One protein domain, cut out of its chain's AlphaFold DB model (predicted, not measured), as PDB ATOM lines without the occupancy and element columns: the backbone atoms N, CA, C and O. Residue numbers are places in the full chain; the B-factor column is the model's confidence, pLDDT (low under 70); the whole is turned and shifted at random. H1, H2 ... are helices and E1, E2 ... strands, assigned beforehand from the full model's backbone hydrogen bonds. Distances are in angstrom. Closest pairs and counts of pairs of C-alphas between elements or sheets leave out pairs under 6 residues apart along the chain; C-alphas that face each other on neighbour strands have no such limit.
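What this domain is: This is residues 145 to 291 of the 557 residues of the protein "TGc domain-containing protein" of Euryarchaeota archaeon (UniProt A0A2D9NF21). Two antiparallel sheets, E1-E9-E6-E3 and E2-E8-E7, lie partly face to face as a loose sandwich, from one end of which the E4 and E5 hairpin sticks out as a thin arm, while the small helix H1 caps the loop between E8 and E9 at the opposite end. Two long stretches without named elements, residues 210 to 237 and 242 to 257, loop out beside this body, the first tied to E6 and E7 by short pairings. The printed part has 147 residues, with nine named strands and one named helix in the order E1 E2 E3 E4 E5 E6 E7 E8 H1 E9; the class is mostly strand, though only 72 residues, under half, are in named elements. The whole is loose, with a radius of gyration of the C-alphas of 19.8 A, and it spans 78 by 35 by 20 A, the arm and the H1 end making the length.

Where its parts are: E1, residues 145 to 157, is the longest strand by residues and runs 37.9 A from C-alpha 145 at (-2.050, 52.292, 0.227) to C-alpha 157. E2 follows at residues 164 to 171, 23.1 A long. E3 is residues 176 to 178, E4 residues 185 to 188 and E5 residues 194 to 196. E5 runs on into E6, residues 199 to 209, across a break of 2 residues, at 48 degrees; E6 is 28.2 A long. After residues 210 to 237 comes E7, residues 238 to 241, 10.5 A long. E8, residues 258 to 265, is 21.8 A long. H1, residues 270 to 275, begins at C-alpha 270 at (-7.324, 63.641, 50.062). E9, residues 280 to 291, runs 35.7 A and ends at C-alpha 291 at (-1.438, 47.361, 3.327).

How they stand to each other: The sheet E1-E9-E6-E3 is twisted and has E1 and E3 as edge strands. E1 and E9 are antiparallel at 166 degrees, with N 147 and O 290 within hydrogen-bond range at 2.9 A. E9 and E6 are antiparallel at 150 degrees, with N 287 and O 207 at 2.9 A. E6 and E3 are antiparallel at 156 degrees, with N 177 and O 201 at 2.9 A. The pairing of E6 is staggered: residues 199 to 202 pair with E3 and residues 202 to 209 with E9. In the other sheet, E2 and E8 are antiparallel at 166 degrees, with N 168 and O 261 at 2.8 A. E7 and E8 form a hairpin, antiparallel at 162 degrees, with N 239 and O 262 at 2.8 A. These two sheets make a sandwich, two sheets face to face, whose facing parts are 9.7 A centre to centre, with the strands of one at 18 degrees to those of the other. The closest C-alphas of E8 and E9 are those of Ile 265 and Ala 282, at 7.0 A. The hairpin E4 and E5 is antiparallel at 161 degrees, with N 195 and O 187 at 2.8 A; E4 and E9 are apart. H1 is not on either of these two sheets, and each of its O i to N i+4 pairs is within hydrogen-bond range.

The domain as a whole: The two C-alphas farthest apart are those of Asp 191 and Asn 271, at 78.1 A, while the first and last printed C-alphas are 5.9 A apart. The printed part has no cut. The links E6 to E7 and E7 to E8 are long, with 28 and 16 residues. The mean pLDDT of the printed part is 88.4, and residues 158 to 159, 248, 250 and 276 to 279 are under 70.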
ATOM      1  N   ALA A 145      -2.694  51.539  -0.834       95.12
ATOM      2  CA  ALA A 145      -2.050  52.292   0.227       95.12
ATOM      3  C   ALA A 145      -1.393  51.404   1.285       95.12
ATOM      4  O   ALA A 145      -1.966  50.411   1.735       95.12
ATOM      5  N   GLU A 146      -0.229  51.845   1.755       96.69
ATOM      6  CA  GLU A 146       0.398  51.370   2.985       96.69
ATOM      7  C   GLU A 146       0.403  52.491   4.025       96.69
ATOM      8  O   GLU A 146       0.844  53.614   3.763       96.69
ATOM      9  N   TYR A 147      -0.092  52.206   5.225       94.06
ATOM     10  CA  TYR A 147      -0.175  53.194   6.297       94.06
ATOM     11  C   TYR A 147      -0.145  52.541   7.676       94.06
ATOM     12  O   TYR A 147      -0.479  51.369   7.852       94.06
ATOM     13  N   THR A 148       0.224  53.335   8.680       96.31
ATOM     14  CA  THR A 148       0.058  52.960  10.081       96.31
ATOM     15  C   THR A 148      -1.113  53.735  10.670       96.31
ATOM     16  O   THR A 148      -1.072  54.960  10.801       96.31
ATOM     17  N   PHE A 149      -2.163  53.004  11.022       91.44
ATOM     18  CA  PHE A 149      -3.351  53.508  11.692       91.44
ATOM     19  C   PHE A 149      -3.175  53.405  13.209       91.44
ATOM     20  O   PHE A 149      -2.897  52.326  13.731       91.44
ATOM     21  N   ARG A 150      -3.352  54.518  13.924       94.56
ATOM     22  CA  ARG A 150      -3.282  54.581  15.384       94.56
ATOM     23  C   ARG A 150      -4.655  54.791  15.986       94.56
ATOM     24  O   ARG A 150      -5.304  55.798  15.707       94.56
ATOM     25  N   SER A 151      -5.013  53.908  16.906       91.75
ATOM     26  CA  SER A 151      -6.143  54.074  17.813       91.75
ATOM     27  C   SER A 151      -5.637  54.375  19.221       91.75
ATOM     28  O   SER A 151      -4.695  53.744  19.701       91.75
ATOM     29  N   THR A 152      -6.225  55.367  19.881       92.25
ATOM     30  CA  THR A 152      -5.891  55.746  21.260       92.25
ATOM     31  C   THR A 152      -7.144  55.692  22.114       92.25
ATOM     32  O   THR A 152      -8.120  56.370  21.807       92.25
ATOM     33  N   TYR A 153      -7.080  54.916  23.190       88.56
ATOM     34  CA  TYR A 153      -8.136  54.698  24.167       88.56
ATOM     35  C   TYR A 153      -7.753  55.393  25.464       88.56
ATOM     36  O   TYR A 153      -6.645  55.196  25.964       88.56
ATOM     37  N   GLN A 154      -8.651  56.205  26.007       88.00
ATOM     38  CA  GLN A 154      -8.413  56.948  27.236       88.00
ATOM     39  C   GLN A 154      -9.545  56.705  28.214       88.00
ATOM     40  O   GLN A 154     -10.693  57.059  27.958       88.00
ATOM     41  N   PHE A 155      -9.199  56.106  29.345       83.38
ATOM     42  CA  PHE A 155     -10.098  55.939  30.469       83.38
ATOM     43  C   PHE A 155      -9.837  57.048  31.475       83.38
ATOM     44  O   PHE A 155      -8.758  57.116  32.065       83.38
ATOM     45  N   GLU A 156     -10.822  57.916  31.671       81.56
ATOM     46  CA  GLU A 156     -10.736  59.012  32.619       81.56
ATOM     47  C   GLU A 156     -11.456  58.665  33.921       81.56
ATOM     48  O   GLU A 156     -12.666  58.423  33.947       81.56
ATOM     49  N   SER A 157     -10.728  58.761  35.030       74.31
ATOM     50  CA  SER A 157     -11.288  58.766  36.376       74.31
ATOM     51  C   SER A 157     -10.970  60.078  37.103       74.31
ATOM     52  O   SER A 157     -10.101  60.874  36.728       74.31
ATOM     53  N   GLY A 158     -11.737  60.362  38.156       66.62
ATOM     54  CA  GLY A 158     -11.348  61.385  39.124       66.62
ATOM     55  C   GLY A 158     -10.300  60.847  40.094       66.62
ATOM     56  O   GLY A 158     -10.329  59.652  40.386       66.62
ATOM     57  N   PRO A 159      -9.433  61.711  40.649       69.31
ATOM     58  CA  PRO A 159      -8.592  61.302  41.755       69.31
ATOM     59  C   PRO A 159      -9.544  60.951  42.905       69.31
ATOM     60  O   PRO A 159     -10.440  61.723  43.257       69.31
ATOM     61  N   ASN A 160      -9.438  59.724  43.398       74.81
ATOM     62  CA  ASN A 160     -10.336  59.172  44.402       74.81
ATOM     63  C   ASN A 160      -9.498  58.450  45.466       74.81
ATOM     64  O   ASN A 160      -8.352  58.082  45.216       74.81
ATOM     65  N   THR A 161     -10.062  58.217  46.645       79.25
ATOM     66  CA  THR A 161      -9.327  57.565  47.740       79.25
ATOM     67  C   THR A 161      -9.281  56.038  47.639       79.25
ATOM     68  O   THR A 161      -8.637  55.408  48.471       79.25
ATOM     69  N   ASN A 162      -9.964  55.432  46.660       77.44
ATOM     70  CA  ASN A 162     -10.238  53.988  46.614       77.44
ATOM     71  C   ASN A 162      -9.666  53.277  45.368       77.44
ATOM     72  O   ASN A 162      -9.829  52.069  45.240       77.44
ATOM     73  N   GLY A 163      -9.002  54.002  44.467       78.94
ATOM     74  CA  GLY A 163      -8.645  53.554  43.122       78.94
ATOM     75  C   GLY A 163      -9.850  53.439  42.175       78.94
ATOM     76  O   GLY A 163     -11.005  53.568  42.587       78.94
ATOM     77  N   SER A 164      -9.598  53.231  40.882       84.88
ATOM     78  CA  SER A 164     -10.655  52.961  39.892       84.88
ATOM     79  C   SER A 164     -10.268  51.812  38.979       84.88
ATOM     80  O   SER A 164      -9.352  51.954  38.169       84.88
ATOM     81  N   ASP A 165     -11.016  50.720  39.063       87.31
ATOM     82  CA  ASP A 165     -10.859  49.582  38.162       87.31
ATOM     83  C   ASP A 165     -11.430  49.889  36.779       87.31
ATOM     84  O   ASP A 165     -12.442  50.593  36.638       87.31
ATOM     85  N   PHE A 166     -10.792  49.328  35.760       87.69
ATOM     86  CA  PHE A 166     -11.272  49.351  34.389       87.69
ATOM     87  C   PHE A 166     -10.862  48.073  33.657       87.69
ATOM     88  O   PHE A 166      -9.840  47.456  33.962       87.69
ATOM     89  N   MET A 167     -11.655  47.706  32.656       87.25
ATOM     90  CA  MET A 167     -11.327  46.672  31.687       87.25
ATOM     91  C   MET A 167     -11.910  47.062  30.329       87.25
ATOM     92  O   MET A 167     -13.078  47.437  30.214       87.25
ATOM     93  N   TYR A 168     -11.102  46.937  29.287       86.00
ATOM     94  CA  TYR A 168     -11.489  47.173  27.909       86.00
ATOM     95  C   TYR A 168     -11.159  45.962  27.044       86.00
ATOM     96  O   TYR A 168     -10.054  45.419  27.113       86.00
ATOM     97  N   LYS A 169     -12.115  45.567  26.200       85.81
ATOM     98  CA  LYS A 169     -11.935  44.504  25.207       85.81
ATOM     99  C   LYS A 169     -11.680  45.117  23.839       85.81
ATOM    100  O   LYS A 169     -12.575  45.690  23.218       85.81
ATOM    101  N   LEU A 170     -10.462  44.956  23.344       87.69
ATOM    102  CA  LEU A 170     -10.050  45.399  22.020       87.69
ATOM    103  C   LEU A 170     -10.006  44.206  21.058       87.69
ATOM    104  O   LEU A 170      -9.245  43.278  21.312       87.69
ATOM    105  N   PRO A 171     -10.734  44.190  19.931       86.44
ATOM    106  CA  PRO A 171     -10.596  43.113  18.957       86.44
ATOM    107  C   PRO A 171      -9.165  42.995  18.424       86.44
ATOM    108  O   PRO A 171      -8.550  43.992  18.036       86.44
ATOM    109  N   ILE A 172      -8.659  41.763  18.368       90.44
ATOM    110  CA  ILE A 172      -7.452  41.439  17.607       90.44
ATOM    111  C   ILE A 172      -7.930  41.081  16.202       90.44
ATOM    112  O   ILE A 172      -8.652  40.091  16.047       90.44
ATOM    113  N   PRO A 173      -7.577  41.873  15.182       88.56
ATOM    114  CA  PRO A 173      -8.161  41.709  13.866       88.56
ATOM    115  C   PRO A 173      -7.630  40.450  13.175       88.56
ATOM    116  O   PRO A 173      -6.504  40.001  13.414       88.56
ATOM    117  N   SER A 174      -8.436  39.899  12.268       88.19
ATOM    118  CA  SER A 174      -7.941  38.931  11.292       88.19
ATOM    119  C   SER A 174      -6.911  39.618  10.391       88.19
ATOM    120  O   SER A 174      -7.186  40.712   9.899       88.19
ATOM    121  N   PRO A 175      -5.746  39.001  10.127       91.31
ATOM    122  CA  PRO A 175      -4.679  39.665   9.386       91.31
ATOM    123  C   PRO A 175      -5.070  39.984   7.942       91.31
ATOM    124  O   PRO A 175      -4.584  40.962   7.398       91.31
ATOM    125  N   LYS A 176      -5.944  39.189   7.313       94.44
ATOM    126  CA  LYS A 176      -6.337  39.367   5.912       94.44
ATOM    127  C   LYS A 176      -7.847  39.445   5.782       94.44
ATOM    128  O   LYS A 176      -8.504  38.463   6.100       94.44
ATOM    129  N   ARG A 177      -8.368  40.558   5.267       94.38
ATOM    130  CA  ARG A 177      -9.732  40.690   4.728       94.38
ATOM    131  C   ARG A 177      -9.637  40.558   3.209       94.38
ATOM    132  O   ARG A 177      -8.822  41.240   2.592       94.38
ATOM    133  N   THR A 178     -10.408  39.648   2.621       95.50
ATOM    134  CA  THR A 178     -10.322  39.281   1.198       95.50
ATOM    135  C   THR A 178     -11.518  39.789   0.397       95.50
ATOM    136  O   THR A 178     -12.417  40.383   0.976       95.50
ATOM    137  N   SER A 179     -11.587  39.557  -0.914       93.75
ATOM    138  CA  SER A 179     -12.762  39.863  -1.744       93.75
ATOM    139  C   SER A 179     -13.981  38.980  -1.435       93.75
ATOM    140  O   SER A 179     -15.046  39.187  -2.009       93.75
ATOM    141  N   TYR A 180     -13.860  38.033  -0.500       92.56
ATOM    142  CA  TYR A 180     -14.917  37.097  -0.118       92.56
ATOM    143  C   TYR A 180     -15.005  36.947   1.410       92.56
ATOM    144  O   TYR A 180     -14.835  35.876   1.992       92.56
ATOM    145  N   GLY A 181     -15.191  38.076   2.098       89.19
ATOM    146  CA  GLY A 181     -15.155  38.144   3.559       89.19
ATOM    147  C   GLY A 181     -13.751  37.867   4.098       89.19
ATOM    148  O   GLY A 181     -12.832  38.661   3.913       89.19
ATOM    149  N   TYR A 182     -13.585  36.739   4.782       89.81
ATOM    150  CA  TYR A 182     -12.294  36.280   5.310       89.81
ATOM    151  C   TYR A 182     -11.789  35.001   4.623       89.81
ATOM    152  O   TYR A 182     -10.764  34.453   5.028       89.81
ATOM    153  N   GLU A 183     -12.486  34.533   3.586       91.06
ATOM    154  CA  GLU A 183     -12.177  33.278   2.902       91.06
ATOM    155  C   GLU A 183     -11.112  33.468   1.820       91.06
ATOM    156  O   GLU A 183     -11.056  34.502   1.147       91.06
ATOM    157  N   SER A 184     -10.278  32.449   1.617       92.81
ATOM    158  CA  SER A 184      -9.190  32.476   0.632       92.81
ATOM    159  C   SER A 184      -9.607  32.077  -0.785       92.81
ATOM    160  O   SER A 184      -8.800  32.206  -1.702       92.81
ATOM    161  N   VAL A 185     -10.821  31.556  -0.963       92.69
ATOM    162  CA  VAL A 185     -11.354  31.093  -2.251       92.69
ATOM    163  C   VAL A 185     -12.663  31.819  -2.527       92.69
ATOM    164  O   VAL A 185     -13.552  31.806  -1.677       92.69
ATOM    165  N   MET A 186     -12.764  32.431  -3.706       90.25
ATOM    166  CA  MET A 186     -13.957  33.145  -4.157       90.25
ATOM    167  C   MET A 186     -14.887  32.206  -4.929       90.25
ATOM    168  O   MET A 186     -16.069  32.121  -4.615       90.25
ATOM    169  N   PHE A 187     -14.342  31.448  -5.886       91.62
ATOM    170  CA  PHE A 187     -15.102  30.476  -6.674       91.62
ATOM    171  C   PHE A 187     -14.414  29.116  -6.695       91.62
ATOM    172  O   PHE A 187     -13.190  29.021  -6.809       91.62
ATOM    173  N   SER A 188     -15.213  28.057  -6.626       92.06
ATOM    174  CA  SER A 188     -14.780  26.717  -7.021       92.06
ATOM    175  C   SER A 188     -15.233  26.474  -8.453       92.06
ATOM    176  O   SER A 188     -16.355  26.824  -8.810       92.06
ATOM    177  N   SER A 189     -14.356  25.911  -9.274       87.88
ATOM    178  CA  SER A 189     -14.641  25.630 -10.678       87.88
ATOM    179  C   SER A 189     -15.060  24.179 -10.876       87.88
ATOM    180  O   SER A 189     -14.687  23.304 -10.090       87.88
ATOM    181  N   THR A 190     -15.797  23.911 -11.953       85.31
ATOM    182  CA  THR A 190     -16.349  22.574 -12.238       85.31
ATOM    183  C   THR A 190     -15.306  21.515 -12.592       85.31
ATOM    184  O   THR A 190     -15.553  20.313 -12.494       85.31
ATOM    185  N   ASP A 191     -14.100  21.947 -12.948       87.38
ATOM    186  CA  ASP A 191     -12.932  21.096 -13.176       87.38
ATOM    187  C   ASP A 191     -12.124  20.804 -11.893       87.38
ATOM    188  O   ASP A 191     -11.089  20.133 -11.943       87.38
ATOM    189  N   GLY A 192     -12.593  21.287 -10.737       84.94
ATOM    190  CA  GLY A 192     -11.937  21.148  -9.438       84.94
ATOM    191  C   GLY A 192     -10.867  22.204  -9.146       84.94
ATOM    192  O   GLY A 192     -10.241  22.145  -8.084       84.94
ATOM    193  N   THR A 193     -10.639  23.170 -10.044       90.25
ATOM    194  CA  THR A 193      -9.766  24.322  -9.766       90.25
ATOM    195  C   THR A 193     -10.468  25.358  -8.883       90.25
ATOM    196  O   THR A 193     -11.686  25.347  -8.716       90.25
ATOM    197  N   GLN A 194      -9.699  26.253  -8.262       91.25
ATOM    198  CA  GLN A 194     -10.221  27.289  -7.370       91.25
ATOM    199  C   GLN A 194      -9.725  28.662  -7.812       91.25
ATOM    200  O   GLN A 194      -8.532  28.841  -8.063       91.25
ATOM    201  N   ILE A 195     -10.640  29.628  -7.869       89.06
ATOM    202  CA  ILE A 195     -10.327  31.039  -8.084       89.06
ATOM    203  C   ILE A 195     -10.083  31.659  -6.700       89.06
ATOM    204  O   ILE A 195     -11.005  31.681  -5.874       89.06
ATOM    205  N   PRO A 196      -8.854  32.119  -6.402       92.19
ATOM    206  CA  PRO A 196      -8.525  32.664  -5.093       92.19
ATOM    207  C   PRO A 196      -9.229  34.003  -4.858       92.19
ATOM    208  O   PRO A 196      -9.476  34.766  -5.789       92.19
ATOM    209  N   SER A 197      -9.516  34.301  -3.594       93.69
ATOM    210  CA  SER A 197      -9.966  35.632  -3.189       93.69
ATOM    211  C   SER A 197      -8.786  36.602  -3.160       93.69
ATOM    212  O   SER A 197      -7.732  36.285  -2.602       93.69
ATOM    213  N   GLU A 198      -8.987  37.812  -3.673       94.19
ATOM    214  CA  GLU A 198      -7.995  38.886  -3.586       94.19
ATOM    215  C   GLU A 198      -7.889  39.402  -2.150       94.19
ATOM    216  O   GLU A 198      -8.894  39.492  -1.447       94.19
ATOM    217  N   VAL A 199      -6.689  39.747  -1.682       95.94
ATOM    218  CA  VAL A 199      -6.510  40.336  -0.343       95.94
ATOM    219  C   VAL A 199      -6.736  41.839  -0.435       95.94
ATOM    220  O   VAL A 199      -5.944  42.544  -1.046       95.94
ATOM    221  N   LEU A 200      -7.800  42.330   0.199       95.75
ATOM    222  CA  LEU A 200      -8.183  43.743   0.159       95.75
ATOM    223  C   LEU A 200      -7.507  44.556   1.253       95.75
ATOM    224  O   LEU A 200      -7.144  45.699   1.030       95.75
ATOM    225  N   GLN A 201      -7.325  43.961   2.431       96.12
ATOM    226  CA  GLN A 201      -6.632  44.573   3.559       96.12
ATOM    227  C   GLN A 201      -5.769  43.515   4.236       96.12
ATOM    228  O   GLN A 201      -6.259  42.454   4.630       96.12
ATOM    229  N   ASN A 202      -4.490  43.833   4.402       96.81
ATOM    230  CA  ASN A 202      -3.491  43.018   5.064       96.81
ATOM    231  C   ASN A 202      -2.889  43.792   6.242       96.81
ATOM    232  O   ASN A 202      -2.130  44.744   6.063       96.81
ATOM    233  N   ILE A 203      -3.229  43.379   7.457       96.25
ATOM    234  CA  ILE A 203      -2.666  43.913   8.693       96.25
ATOM    235  C   ILE A 203      -1.400  43.120   8.976       96.25
ATOM    236  O   ILE A 203      -1.450  41.939   9.323       96.25
ATOM    237  N   VAL A 204      -0.257  43.772   8.801       95.81
ATOM    238  CA  VAL A 204       1.053  43.124   8.943       95.81
ATOM    239  C   VAL A 204       1.559  43.164  10.379       95.81
ATOM    240  O   VAL A 204       2.341  42.306  10.782       95.81
ATOM    241  N   GLU A 205       1.108  44.141  11.167       96.94
ATOM    242  CA  GLU A 205       1.561  44.332  12.540       96.94
ATOM    243  C   GLU A 205       0.478  45.002  13.393       96.94
ATOM    244  O   GLU A 205      -0.205  45.914  12.928       96.94
ATOM    245  N   MET A 206       0.361  44.564  14.648       97.44
ATOM    246  CA  MET A 206      -0.399  45.230  15.707       97.44
ATOM    247  C   MET A 206       0.521  45.425  16.915       97.44
ATOM    248  O   MET A 206       1.011  44.444  17.482       97.44
ATOM    249  N   LYS A 207       0.742  46.680  17.319       98.19
ATOM    250  CA  LYS A 207       1.538  47.051  18.498       98.19
ATOM    251  C   LYS A 207       0.697  47.781  19.527       98.19
ATOM    252  O   LYS A 207      -0.151  48.585  19.156       98.19
ATOM    253  N   VAL A 208       0.975  47.560  20.811       97.81
ATOM    254  CA  VAL A 208       0.234  48.155  21.937       97.81
ATOM    255  C   VAL A 208       1.188  48.791  22.963       97.81
ATOM    256  O   VAL A 208       2.320  48.335  23.135       97.81
ATOM    257  N   GLY A 209       0.765  49.874  23.629       96.56
ATOM    258  CA  GLY A 209       1.532  50.587  24.669       96.56
ATOM    259  C   GLY A 209       0.716  51.678  25.383       96.56
ATOM    260  O   GLY A 209      -0.431  51.900  25.032       96.56
ATOM    261  N   VAL A 210       1.292  52.394  26.361       91.00
ATOM    262  CA  VAL A 210       0.590  53.470  27.124       91.00
ATOM    263  C   VAL A 210       0.831  54.879  26.557       91.00
ATOM    264  O   VAL A 210       0.153  55.852  26.875       91.00
ATOM    265  N   SER A 211       1.808  55.025  25.669       85.94
ATOM    266  CA  SER A 211       2.103  56.296  24.986       85.94
ATOM    267  C   SER A 211       2.772  56.045  23.645       85.94
ATOM    268  O   SER A 211       2.435  56.661  22.638       85.94
ATOM    269  N   ILE A 212       3.712  55.102  23.640       90.06
ATOM    270  CA  ILE A 212       4.375  54.607  22.443       90.06
ATOM    271  C   ILE A 212       4.133  53.098  22.408       90.06
ATOM    272  O   ILE A 212       4.510  52.421  23.367       90.06
ATOM    273  N   PRO A 213       3.490  52.572  21.356       94.00
ATOM    274  CA  PRO A 213       3.304  51.138  21.203       94.00
ATOM    275  C   PRO A 213       4.639  50.398  21.077       94.00
ATOM    276  O   PRO A 213       5.471  50.749  20.240       94.00
ATOM    277  N   SER A 214       4.846  49.376  21.909       94.44
ATOM    278  CA  SER A 214       6.077  48.568  21.936       94.44
ATOM    279  C   SER A 214       5.809  47.067  21.930       94.44
ATOM    280  O   SER A 214       6.616  46.310  21.393       94.44
ATOM    281  N   GLU A 215       4.679  46.638  22.492       97.19
ATOM    282  CA  GLU A 215       4.335  45.226  22.619       97.19
ATOM    283  C   GLU A 215       3.684  44.712  21.339       97.19
ATOM    284  O   GLU A 215       2.650  45.229  20.917       97.19
ATOM    285  N   ASN A 216       4.269  43.682  20.728       96.94
ATOM    286  CA  ASN A 216       3.724  43.054  19.525       96.94
ATOM    287  C   ASN A 216       2.618  42.061  19.882       96.94
ATOM    288  O   ASN A 216       2.856  41.096  20.613       96.94
ATOM    289  N   ILE A 217       1.436  42.254  19.302       97.31
ATOM    290  CA  ILE A 217       0.294  41.360  19.489       97.31
ATOM    291  C   ILE A 217       0.236  40.367  18.325       97.31
ATOM    292  O   ILE A 217       0.128  40.778  17.168       97.31
ATOM    293  N   PRO A 218       0.295  39.048  18.583       95.75
ATOM    294  CA  PRO A 218       0.256  38.063  17.512       95.75
ATOM    295  C   PRO A 218      -1.092  38.044  16.771       95.75
ATOM    296  O   PRO A 218      -2.149  37.806  17.363       95.75
ATOM    297  N   LEU A 219      -1.048  38.177  15.445       93.31
ATOM    298  CA  LEU A 219      -2.234  38.120  14.576       93.31
ATOM    299  C   LEU A 219      -2.647  36.685  14.190       93.31
ATOM    300  O   LEU A 219      -3.735  36.472  13.664       93.31
ATOM    301  N   ASN A 220      -1.819  35.682  14.499       89.56
ATOM    302  CA  ASN A 220      -2.105  34.278  14.189       89.56
ATOM    303  C   ASN A 220      -3.282  33.739  15.035       89.56
ATOM    304  O   ASN A 220      -3.234  33.882  16.260       89.56
ATOM    305  N   PRO A 221      -4.287  33.057  14.444       80.62
ATOM    306  CA  PRO A 221      -5.530  32.682  15.131       80.62
ATOM    307  C   PRO A 221      -5.384  31.880  16.436       80.62
ATOM    308  O   PRO A 221      -6.216  32.014  17.325       80.62
ATOM    309  N   GLY A 222      -4.334  31.064  16.571       85.06
ATOM    310  CA  GLY A 222      -4.105  30.217  17.751       85.06
ATOM    311  C   GLY A 222      -3.253  30.847  18.856       85.06
ATOM    312  O   GLY A 222      -2.958  30.184  19.847       85.06
ATOM    313  N   ALA A 223      -2.799  32.090  18.695       93.19
ATOM    314  CA  ALA A 223      -1.961  32.726  19.701       93.19
ATOM    315  C   ALA A 223      -2.812  33.232  20.871       93.19
ATOM    316  O   ALA A 223      -3.625  34.144  20.699       93.19
ATOM    317  N   VAL A 224      -2.567  32.659  22.049       94.44
ATOM    318  CA  VAL A 224      -3.241  32.969  23.315       94.44
ATOM    319  C   VAL A 224      -2.230  33.402  24.370       94.44
ATOM    320  O   VAL A 224      -1.063  33.000  24.337       94.44
ATOM    321  N   ARG A 225      -2.679  34.230  25.308       95.44
ATOM    322  CA  ARG A 225      -1.934  34.632  26.495       95.44
ATOM    323  C   ARG A 225      -2.911  34.815  27.643       95.44
ATOM    324  O   ARG A 225      -3.646  35.793  27.678       95.44
ATOM    325  N   GLU A 226      -2.876  33.878  28.579       93.38
ATOM    326  CA  GLU A 226      -3.723  33.894  29.770       93.38
ATOM    327  C   GLU A 226      -3.358  35.028  30.736       93.38
ATOM    328  O   GLU A 226      -2.197  35.451  30.804       93.38
ATOM    329  N   LYS A 227      -4.332  35.452  31.549       94.12
ATOM    330  CA  LYS A 227      -4.190  36.509  32.567       94.12
ATOM    331  C   LYS A 227      -3.029  36.279  33.536       94.12
ATOM    332  O   LYS A 227      -2.326  37.217  33.897       94.12
ATOM    333  N   SER A 228      -2.757  35.025  33.908       95.38
ATOM    334  CA  SER A 228      -1.627  34.662  34.784       95.38
ATOM    335  C   SER A 228      -0.253  35.012  34.204       95.38
ATOM    336  O   SER A 228       0.716  35.132  34.947       95.38
ATOM    337  N   ASN A 229      -0.177  35.198  32.886       96.62
ATOM    338  CA  ASN A 229       1.019  35.610  32.170       96.62
ATOM    339  C   ASN A 229       0.871  37.023  31.591       96.62
ATOM    340  O   ASN A 229       1.614  37.348  30.668       96.62
ATOM    341  N   ALA A 230      -0.068  37.856  32.052       97.31
ATOM    342  CA  ALA A 230      -0.301  39.187  31.490       97.31
ATOM    343  C   ALA A 230       0.982  40.040  31.415       97.31
ATOM    344  O   ALA A 230       1.904  39.905  32.223       97.31
ATOM    345  N   ILE A 231       1.063  40.898  30.397       97.62
ATOM    346  CA  ILE A 231       2.166  41.853  30.238       97.62
ATOM    347  C   ILE A 231       1.824  43.081  31.070       97.62
ATOM    348  O   ILE A 231       0.806  43.720  30.815       97.62
ATOM    349  N   GLN A 232       2.674  43.412  32.039       96.81
ATOM    350  CA  GLN A 232       2.556  44.667  32.776       96.81
ATOM    351  C   GLN A 232       2.970  45.838  31.892       96.81
ATOM    352  O   GLN A 232       4.026  45.803  31.255       96.81
ATOM    353  N   MET A 233       2.136  46.870  31.864       95.50
ATOM    354  CA  MET A 233       2.338  48.045  31.032       95.50
ATOM    355  C   MET A 233       3.243  49.069  31.724       95.50
ATOM    356  O   MET A 233       3.452  49.053  32.937       95.50
ATOM    357  N   ALA A 234       3.792  49.996  30.937       92.75
ATOM    358  CA  ALA A 234       4.750  50.994  31.418       92.75
ATOM    359  C   ALA A 234       4.164  52.016  32.415       92.75
ATOM    360  O   ALA A 234       4.925  52.745  33.048       92.75
ATOM    361  N   ASP A 235       2.838  52.083  32.557       89.56
ATOM    362  CA  ASP A 235       2.178  52.894  33.587       89.56
ATOM    363  C   ASP A 235       2.262  52.283  34.995       89.56
ATOM    364  O   ASP A 235       2.029  52.985  35.978       89.56
ATOM    365  N   GLY A 236       2.637  51.005  35.100       90.69
ATOM    366  CA  GLY A 236       2.832  50.293  36.359       90.69
ATOM    367  C   GLY A 236       1.546  49.864  37.068       90.69
ATOM    368  O   GLY A 236       1.640  49.347  38.181       90.69
ATOM    369  N   TYR A 237       0.371  50.070  36.469       90.44
ATOM    370  CA  TYR A 237      -0.915  49.694  37.074       90.44
ATOM    371  C   TYR A 237      -1.911  49.062  36.098       90.44
ATOM    372  O   TYR A 237      -2.956  48.575  36.541       90.44
ATOM    373  N   SER A 238      -1.621  49.070  34.794       94.31
ATOM    374  CA  SER A 238      -2.397  48.336  33.802       94.31
ATOM    375  C   SER A 238      -1.612  47.176  33.207       94.31
ATOM    376  O   SER A 238      -0.380  47.140  33.210       94.31
ATOM    377  N   GLN A 239      -2.349  46.200  32.697       96.75
ATOM    378  CA  GLN A 239      -1.806  45.012  32.069       96.75
ATOM    379  C   GLN A 239      -2.608  44.635  30.829       96.75
ATOM    380  O   GLN A 239      -3.779  44.999  30.689       96.75
ATOM    381  N   ILE A 240      -1.968  43.884  29.934       97.19
ATOM    382  CA  ILE A 240      -2.601  43.343  28.732       97.19
ATOM    383  C   ILE A 240      -2.424  41.831  28.620       97.19
ATOM    384  O   ILE A 240      -1.373  41.274  28.955       97.19
ATOM    385  N   TRP A 241      -3.451  41.166  28.108       96.62
ATOM    386  CA  TRP A 241      -3.458  39.733  27.810       96.62
ATOM    387  C   TRP A 241      -4.529  39.423  26.752       96.62
ATOM    388  O   TRP A 241      -5.241  40.325  26.318       96.62
ATOM    389  N   TRP A 242      -4.602  38.190  26.248       95.00
ATOM    390  CA  TRP A 242      -5.555  37.817  25.192       95.00
ATOM    391  C   TRP A 242      -5.941  36.332  25.313       95.00
ATOM    392  O   TRP A 242      -5.158  35.463  24.908       95.00
ATOM    393  N   PRO A 243      -7.114  36.011  25.888       92.56
ATOM    394  CA  PRO A 243      -7.533  34.628  26.084       92.56
ATOM    395  C   PRO A 243      -7.836  33.910  24.769       92.56
ATOM    396  O   PRO A 243      -7.908  34.504  23.687       92.56
ATOM    397  N   ALA A 244      -8.060  32.602  24.881       90.06
ATOM    398  CA  ALA A 244      -8.739  31.856  23.834       90.06
ATOM    399  C   ALA A 244     -10.140  32.453  23.557       90.06
ATOM    400  O   ALA A 244     -10.826  32.855  24.497       90.06
ATOM    401  N   PRO A 245     -10.588  32.512  22.289       85.69
ATOM    402  CA  PRO A 245     -11.954  32.913  21.965       85.69
ATOM    403  C   PRO A 245     -13.005  31.971  22.559       85.69
ATOM    404  O   PRO A 245     -12.774  30.765  22.673       85.69
ATOM    405  N   GLY A 246     -14.191  32.513  22.818       78.12
ATOM    406  CA  GLY A 246     -15.320  31.800  23.412       78.12
ATOM    407  C   GLY A 246     -15.459  32.065  24.909       78.12
ATOM    408  O   GLY A 246     -14.768  32.918  25.453       78.12
ATOM    409  N   GLY A 247     -16.385  31.345  25.543       75.19
ATOM    410  CA  GLY A 247     -16.777  31.556  26.936       75.19
ATOM    411  C   GLY A 247     -17.992  32.480  27.090       75.19
ATOM    412  O   GLY A 247     -18.589  32.906  26.100       75.19
ATOM    413  N   SER A 248     -18.411  32.726  28.328       68.38
ATOM    414  CA  SER A 248     -19.587  33.543  28.678       68.38
ATOM    415  C   SER A 248     -19.342  34.490  29.856       68.38
ATOM    416  O   SER A 248     -20.242  35.225  30.264       68.38
ATOM    417  N   GLU A 249     -18.130  34.501  30.403       70.88
ATOM    418  CA  GLU A 249     -17.733  35.354  31.508       70.88
ATOM    419  C   GLU A 249     -17.379  36.769  31.033       70.88
ATOM    420  O   GLU A 249     -17.186  37.060  29.846       70.88
ATOM    421  N   ALA A 250     -17.296  37.693  31.991       67.81
ATOM    422  CA  ALA A 250     -16.957  39.083  31.713       67.81
ATOM    423  C   ALA A 250     -15.540  39.230  31.139       67.81
ATOM    424  O   ALA A 250     -15.317  40.147  30.356       67.81
ATOM    425  N   GLU A 251     -14.617  38.321  31.454       73.19
ATOM    426  CA  GLU A 251     -13.225  38.328  30.976       73.19
ATOM    427  C   GLU A 251     -13.027  37.514  29.680       73.19
ATOM    428  O   GLU A 251     -11.907  37.372  29.205       73.19
ATOM    429  N   ASP A 252     -14.104  37.017  29.066       76.00
ATOM    430  CA  ASP A 252     -14.018  36.176  27.871       76.00
ATOM    431  C   ASP A 252     -14.060  36.980  26.565       76.00
ATOM    432  O   ASP A 252     -14.779  37.981  26.431       76.00
ATOM    433  N   CYS A 253     -13.340  36.500  25.547       80.12
ATOM    434  CA  CYS A 253     -13.448  37.005  24.179       80.12
ATOM    435  C   CYS A 253     -14.533  36.224  23.415       80.12
ATOM    436  O   CYS A 253     -14.245  35.379  22.568       80.12
ATOM    437  N   GLN A 254     -15.796  36.503  23.737       72.06
ATOM    438  CA  GLN A 254     -16.952  35.696  23.317       72.06
ATOM    439  C   GLN A 254     -17.113  35.589  21.789       72.06
ATOM    440  O   GLN A 254     -17.449  34.527  21.274       72.06
ATOM    441  N   TYR A 255     -16.813  36.667  21.059       71.25
ATOM    442  CA  TYR A 255     -17.217  36.835  19.653       71.25
ATOM    443  C   TYR A 255     -16.045  36.878  18.660       71.25
ATOM    444  O   TYR A 255     -16.186  37.262  17.500       71.25
ATOM    445  N   GLY A 256     -14.847  36.503  19.111       79.25
ATOM    446  CA  GLY A 256     -13.633  36.524  18.302       79.25
ATOM    447  C   GLY A 256     -12.388  36.670  19.160       79.25
ATOM    448  O   GLY A 256     -12.461  36.624  20.379       79.25
ATOM    449  N   ARG A 257     -11.221  36.856  18.541       86.94
ATOM    450  CA  ARG A 257      -9.997  37.142  19.300       86.94
ATOM    451  C   ARG A 257     -10.049  38.571  19.826       86.94
ATOM    452  O   ARG A 257     -10.345  39.499  19.074       86.94
ATOM    453  N   CYS A 258      -9.716  38.756  21.096       88.25
ATOM    454  CA  CYS A 258      -9.623  40.076  21.695       88.25
ATOM    455  C   CYS A 258      -8.410  40.181  22.622       88.25
ATOM    456  O   CYS A 258      -7.933  39.194  23.177       88.25
ATOM    457  N   LEU A 259      -7.889  41.394  22.735       93.00
ATOM    458  CA  LEU A 259      -6.931  41.823  23.728       93.00
ATOM    459  C   LEU A 259      -7.708  42.473  24.865       93.00
ATOM    460  O   LEU A 259      -8.529  43.363  24.645       93.00
ATOM    461  N   ILE A 260      -7.431  42.023  26.075       93.31
ATOM    462  CA  ILE A 260      -7.978  42.579  27.300       93.31
ATOM    463  C   ILE A 260      -6.936  43.532  27.855       93.31
ATOM    464  O   ILE A 260      -5.799  43.137  28.111       93.31
ATOM    465  N   TRP A 261      -7.332  44.791  28.003       94.31
ATOM    466  CA  TRP A 261      -6.577  45.817  28.708       94.31
ATOM    467  C   TRP A 261      -7.310  46.138  30.001       94.31
ATOM    468  O   TRP A 261      -8.434  46.632  29.967       94.31
ATOM    469  N   GLU A 262      -6.698  45.836  31.138       93.12
ATOM    470  CA  GLU A 262      -7.311  46.031  32.452       93.12
ATOM    471  C   GLU A 262      -6.315  46.634  33.437       93.12
ATOM    472  O   GLU A 262      -5.099  46.563  33.242       93.12
ATOM    473  N   GLY A 263      -6.827  47.207  34.516       91.62
ATOM    474  CA  GLY A 263      -5.997  47.717  35.594       91.62
ATOM    475  C   GLY A 263      -6.801  48.447  36.653       91.62
ATOM    476  O   GLY A 263      -8.013  48.634  36.533       91.62
ATOM    477  N   THR A 264      -6.082  48.906  37.672       89.75
ATOM    478  CA  THR A 264      -6.632  49.735  38.744       89.75
ATOM    479  C   THR A 264      -5.870  51.046  38.768       89.75
ATOM    480  O   THR A 264      -4.705  51.085  39.161       89.75
ATOM    481  N   ILE A 265      -6.521  52.141  38.371       86.19
ATOM    482  CA  ILE A 265      -5.939  53.476  38.532       86.19
ATOM    483  C   ILE A 265      -5.694  53.708  40.032       86.19
ATOM    484  O   ILE A 265      -6.648  53.562  40.803       86.19
ATOM    485  N   PRO A 266      -4.466  54.061  40.463       84.69
ATOM    486  CA  PRO A 266      -4.134  54.190  41.877       84.69
ATOM    487  C   PRO A 266      -4.989  55.222  42.618       84.69
ATOM    488  O   PRO A 266      -5.375  56.254  42.065       84.69
ATOM    489  N   ALA A 267      -5.233  54.957  43.902       82.38
ATOM    490  CA  ALA A 267      -5.846  55.922  44.801       82.38
ATOM    491  C   ALA A 267      -4.948  57.157  44.985       82.38
ATOM    492  O   ALA A 267      -3.726  57.043  45.085       82.38
ATOM    493  N   ALA A 268      -5.576  58.320  45.103       79.62
ATOM    494  CA  ALA A 268      -4.958  59.565  45.527       79.62
ATOM    495  C   ALA A 268      -5.359  59.872  46.978       79.62
ATOM    496  O   ALA A 268      -6.490  59.621  47.407       79.62
ATOM    497  N   THR A 269      -4.441  60.438  47.752       81.94
ATOM    498  CA  THR A 269      -4.749  60.974  49.082       81.94
ATOM    499  C   THR A 269      -5.695  62.170  48.972       81.94
ATOM    500  O   THR A 269      -5.699  62.885  47.970       81.94
ATOM    501  N   GLN A 270      -6.458  62.456  50.033       83.31
ATOM    502  CA  GLN A 270      -7.324  63.641  50.062       83.31
ATOM    503  C   GLN A 270      -6.530  64.932  49.798       83.31
ATOM    504  O   GLN A 270      -6.988  65.798  49.066       83.31
ATOM    505  N   ASN A 271      -5.292  65.013  50.295       82.44
ATOM    506  CA  ASN A 271      -4.409  66.144  50.021       82.44
ATOM    507  C   ASN A 271      -4.010  66.241  48.538       82.44
ATOM    508  O   ASN A 271      -3.901  67.346  48.018       82.44
ATOM    509  N   GLU A 272      -3.762  65.128  47.846       78.44
ATOM    510  CA  GLU A 272      -3.465  65.139  46.405       78.44
ATOM    511  C   GLU A 272      -4.692  65.539  45.583       78.44
ATOM    512  O   GLU A 272      -4.559  66.306  44.633       78.44
ATOM    513  N   ILE A 273      -5.880  65.092  45.996       79.62
ATOM    514  CA  ILE A 273      -7.162  65.480  45.395       79.62
ATOM    515  C   ILE A 273      -7.405  66.985  45.563       79.62
ATOM    516  O   ILE A 273      -7.721  67.671  44.593       79.62
ATOM    517  N   ASP A 274      -7.229  67.509  46.778       80.81
ATOM    518  CA  ASP A 274      -7.485  68.915  47.098       80.81
ATOM    519  C   ASP A 274      -6.489  69.852  46.391       80.81
ATOM    520  O   ASP A 274      -6.865  70.936  45.939       80.81
ATOM    521  N   ASN A 275      -5.223  69.433  46.264       78.50
ATOM    522  CA  ASN A 275      -4.177  70.212  45.593       78.50
ATOM    523  C   ASN A 275      -4.209  70.080  44.067       78.50
ATOM    524  O   ASN A 275      -3.792  71.005  43.365       78.50
ATOM    525  N   ASN A 276      -4.670  68.943  43.546       69.12
ATOM    526  CA  ASN A 276      -4.771  68.701  42.118       69.12
ATOM    527  C   ASN A 276      -6.041  67.903  41.771       69.12
ATOM    528  O   ASN A 276      -5.973  66.697  41.521       69.12
ATOM    529  N   PRO A 277      -7.205  68.568  41.664       65.56
ATOM    530  CA  PRO A 277      -8.473  67.906  41.347       65.56
ATOM    531  C   PRO A 277      -8.564  67.437  39.880       65.56
ATOM    532  O   PRO A 277      -9.651  67.098  39.397       65.56
ATOM    533  N   THR A 278      -7.453  67.464  39.130       62.56
ATOM    534  CA  THR A 278      -7.409  67.093  37.713       62.56
ATOM    535  C   THR A 278      -7.666  65.610  37.486       62.56
ATOM    536  O   THR A 278      -7.517  64.774  38.364       62.56
ATOM    537  N   ARG A 279      -8.033  65.305  36.247       67.25
ATOM    538  CA  ARG A 279      -8.343  63.987  35.698       67.25
ATOM    539  C   ARG A 279      -7.136  63.042  35.793       67.25
ATOM    540  O   ARG A 279      -6.031  63.453  35.443       67.25
ATOM    541  N   VAL A 280      -7.352  61.796  36.221       73.06
ATOM    542  CA  VAL A 280      -6.365  60.712  36.089       73.06
ATOM    543  C   VAL A 280      -6.780  59.865  34.893       73.06
ATOM    544  O   VAL A 280      -7.942  59.483  34.784       73.06
ATOM    545  N   ILE A 281      -5.851  59.635  33.965       81.75
ATOM    546  CA  ILE A 281      -6.156  59.020  32.671       81.75
ATOM    547  C   ILE A 281      -5.281  57.782  32.488       81.75
ATOM    548  O   ILE A 281      -4.057  57.907  32.418       81.75
ATOM    549  N   ALA A 282      -5.906  56.612  32.361       88.50
ATOM    550  CA  ALA A 282      -5.240  55.438  31.805       88.50
ATOM    551  C   ALA A 282      -5.322  55.514  30.280       88.50
ATOM    552  O   ALA A 282      -6.379  55.827  29.730       88.50
ATOM    553  N   THR A 283      -4.206  55.280  29.591       92.31
ATOM    554  CA  THR A 283      -4.131  55.392  28.128       92.31
ATOM    555  C   THR A 283      -3.643  54.083  27.523       92.31
ATOM    556  O   THR A 283      -2.648  53.528  27.977       92.31
ATOM    557  N   LEU A 284      -4.305  53.631  26.462       94.94
ATOM    558  CA  LEU A 284      -3.825  52.574  25.579       94.94
ATOM    559  C   LEU A 284      -3.666  53.155  24.177       94.94
ATOM    560  O   LEU A 284      -4.609  53.696  23.609       94.94
ATOM    561  N   VAL A 285      -2.478  53.032  23.609       97.06
ATOM    562  CA  VAL A 285      -2.165  53.398  22.232       97.06
ATOM    563  C   VAL A 285      -1.922  52.116  21.457       97.06
ATOM    564  O   VAL A 285      -1.175  51.245  21.908       97.06
ATOM    565  N   VAL A 286      -2.548  52.012  20.292       97.38
ATOM    566  CA  VAL A 286      -2.491  50.835  19.433       97.38
ATOM    567  C   VAL A 286      -2.159  51.265  18.018       97.38
ATOM    568  O   VAL A 286      -2.887  52.075  17.448       97.38
ATOM    569  N   ASP A 287      -1.092  50.704  17.458       97.81
ATOM    570  CA  ASP A 287      -0.685  50.918  16.071       97.81
ATOM    571  C   ASP A 287      -0.966  49.664  15.247       97.81
ATOM    572  O   ASP A 287      -0.561  48.562  15.622       97.81
ATOM    573  N   TYR A 288      -1.620  49.853  14.106       96.62
ATOM    574  CA  TYR A 288      -1.864  48.837  13.093       96.62
ATOM    575  C   TYR A 288      -1.134  49.235  11.817       96.62
ATOM    576  O   TYR A 288      -1.435  50.281  11.242       96.62
ATOM    577  N   THR A 289      -0.194  48.417  11.356       97.38
ATOM    578  CA  THR A 289       0.440  48.612  10.045       97.38
ATOM    579  C   THR A 289      -0.355  47.832   9.011       97.38
ATOM    580  O   THR A 289      -0.558  46.624   9.164       97.38
ATOM    581  N   ILE A 290      -0.841  48.533   7.989       96.75
ATOM    582  CA  ILE A 290      -1.840  48.038   7.046       96.75
ATOM    583  C   ILE A 290      -1.354  48.282   5.623       96.75
ATOM    584  O   ILE A 290      -0.871  49.366   5.301       96.75
ATOM    585  N   HIS A 291      -1.539  47.274   4.779       97.31
ATOM    586  CA  HIS A 291      -1.438  47.361   3.327       97.31
ATOM    587  C   HIS A 291      -2.805  47.032   2.731       97.31
ATOM    588  O   HIS A 291      -3.394  46.015   3.097       97.31
TER     589      HIS A 291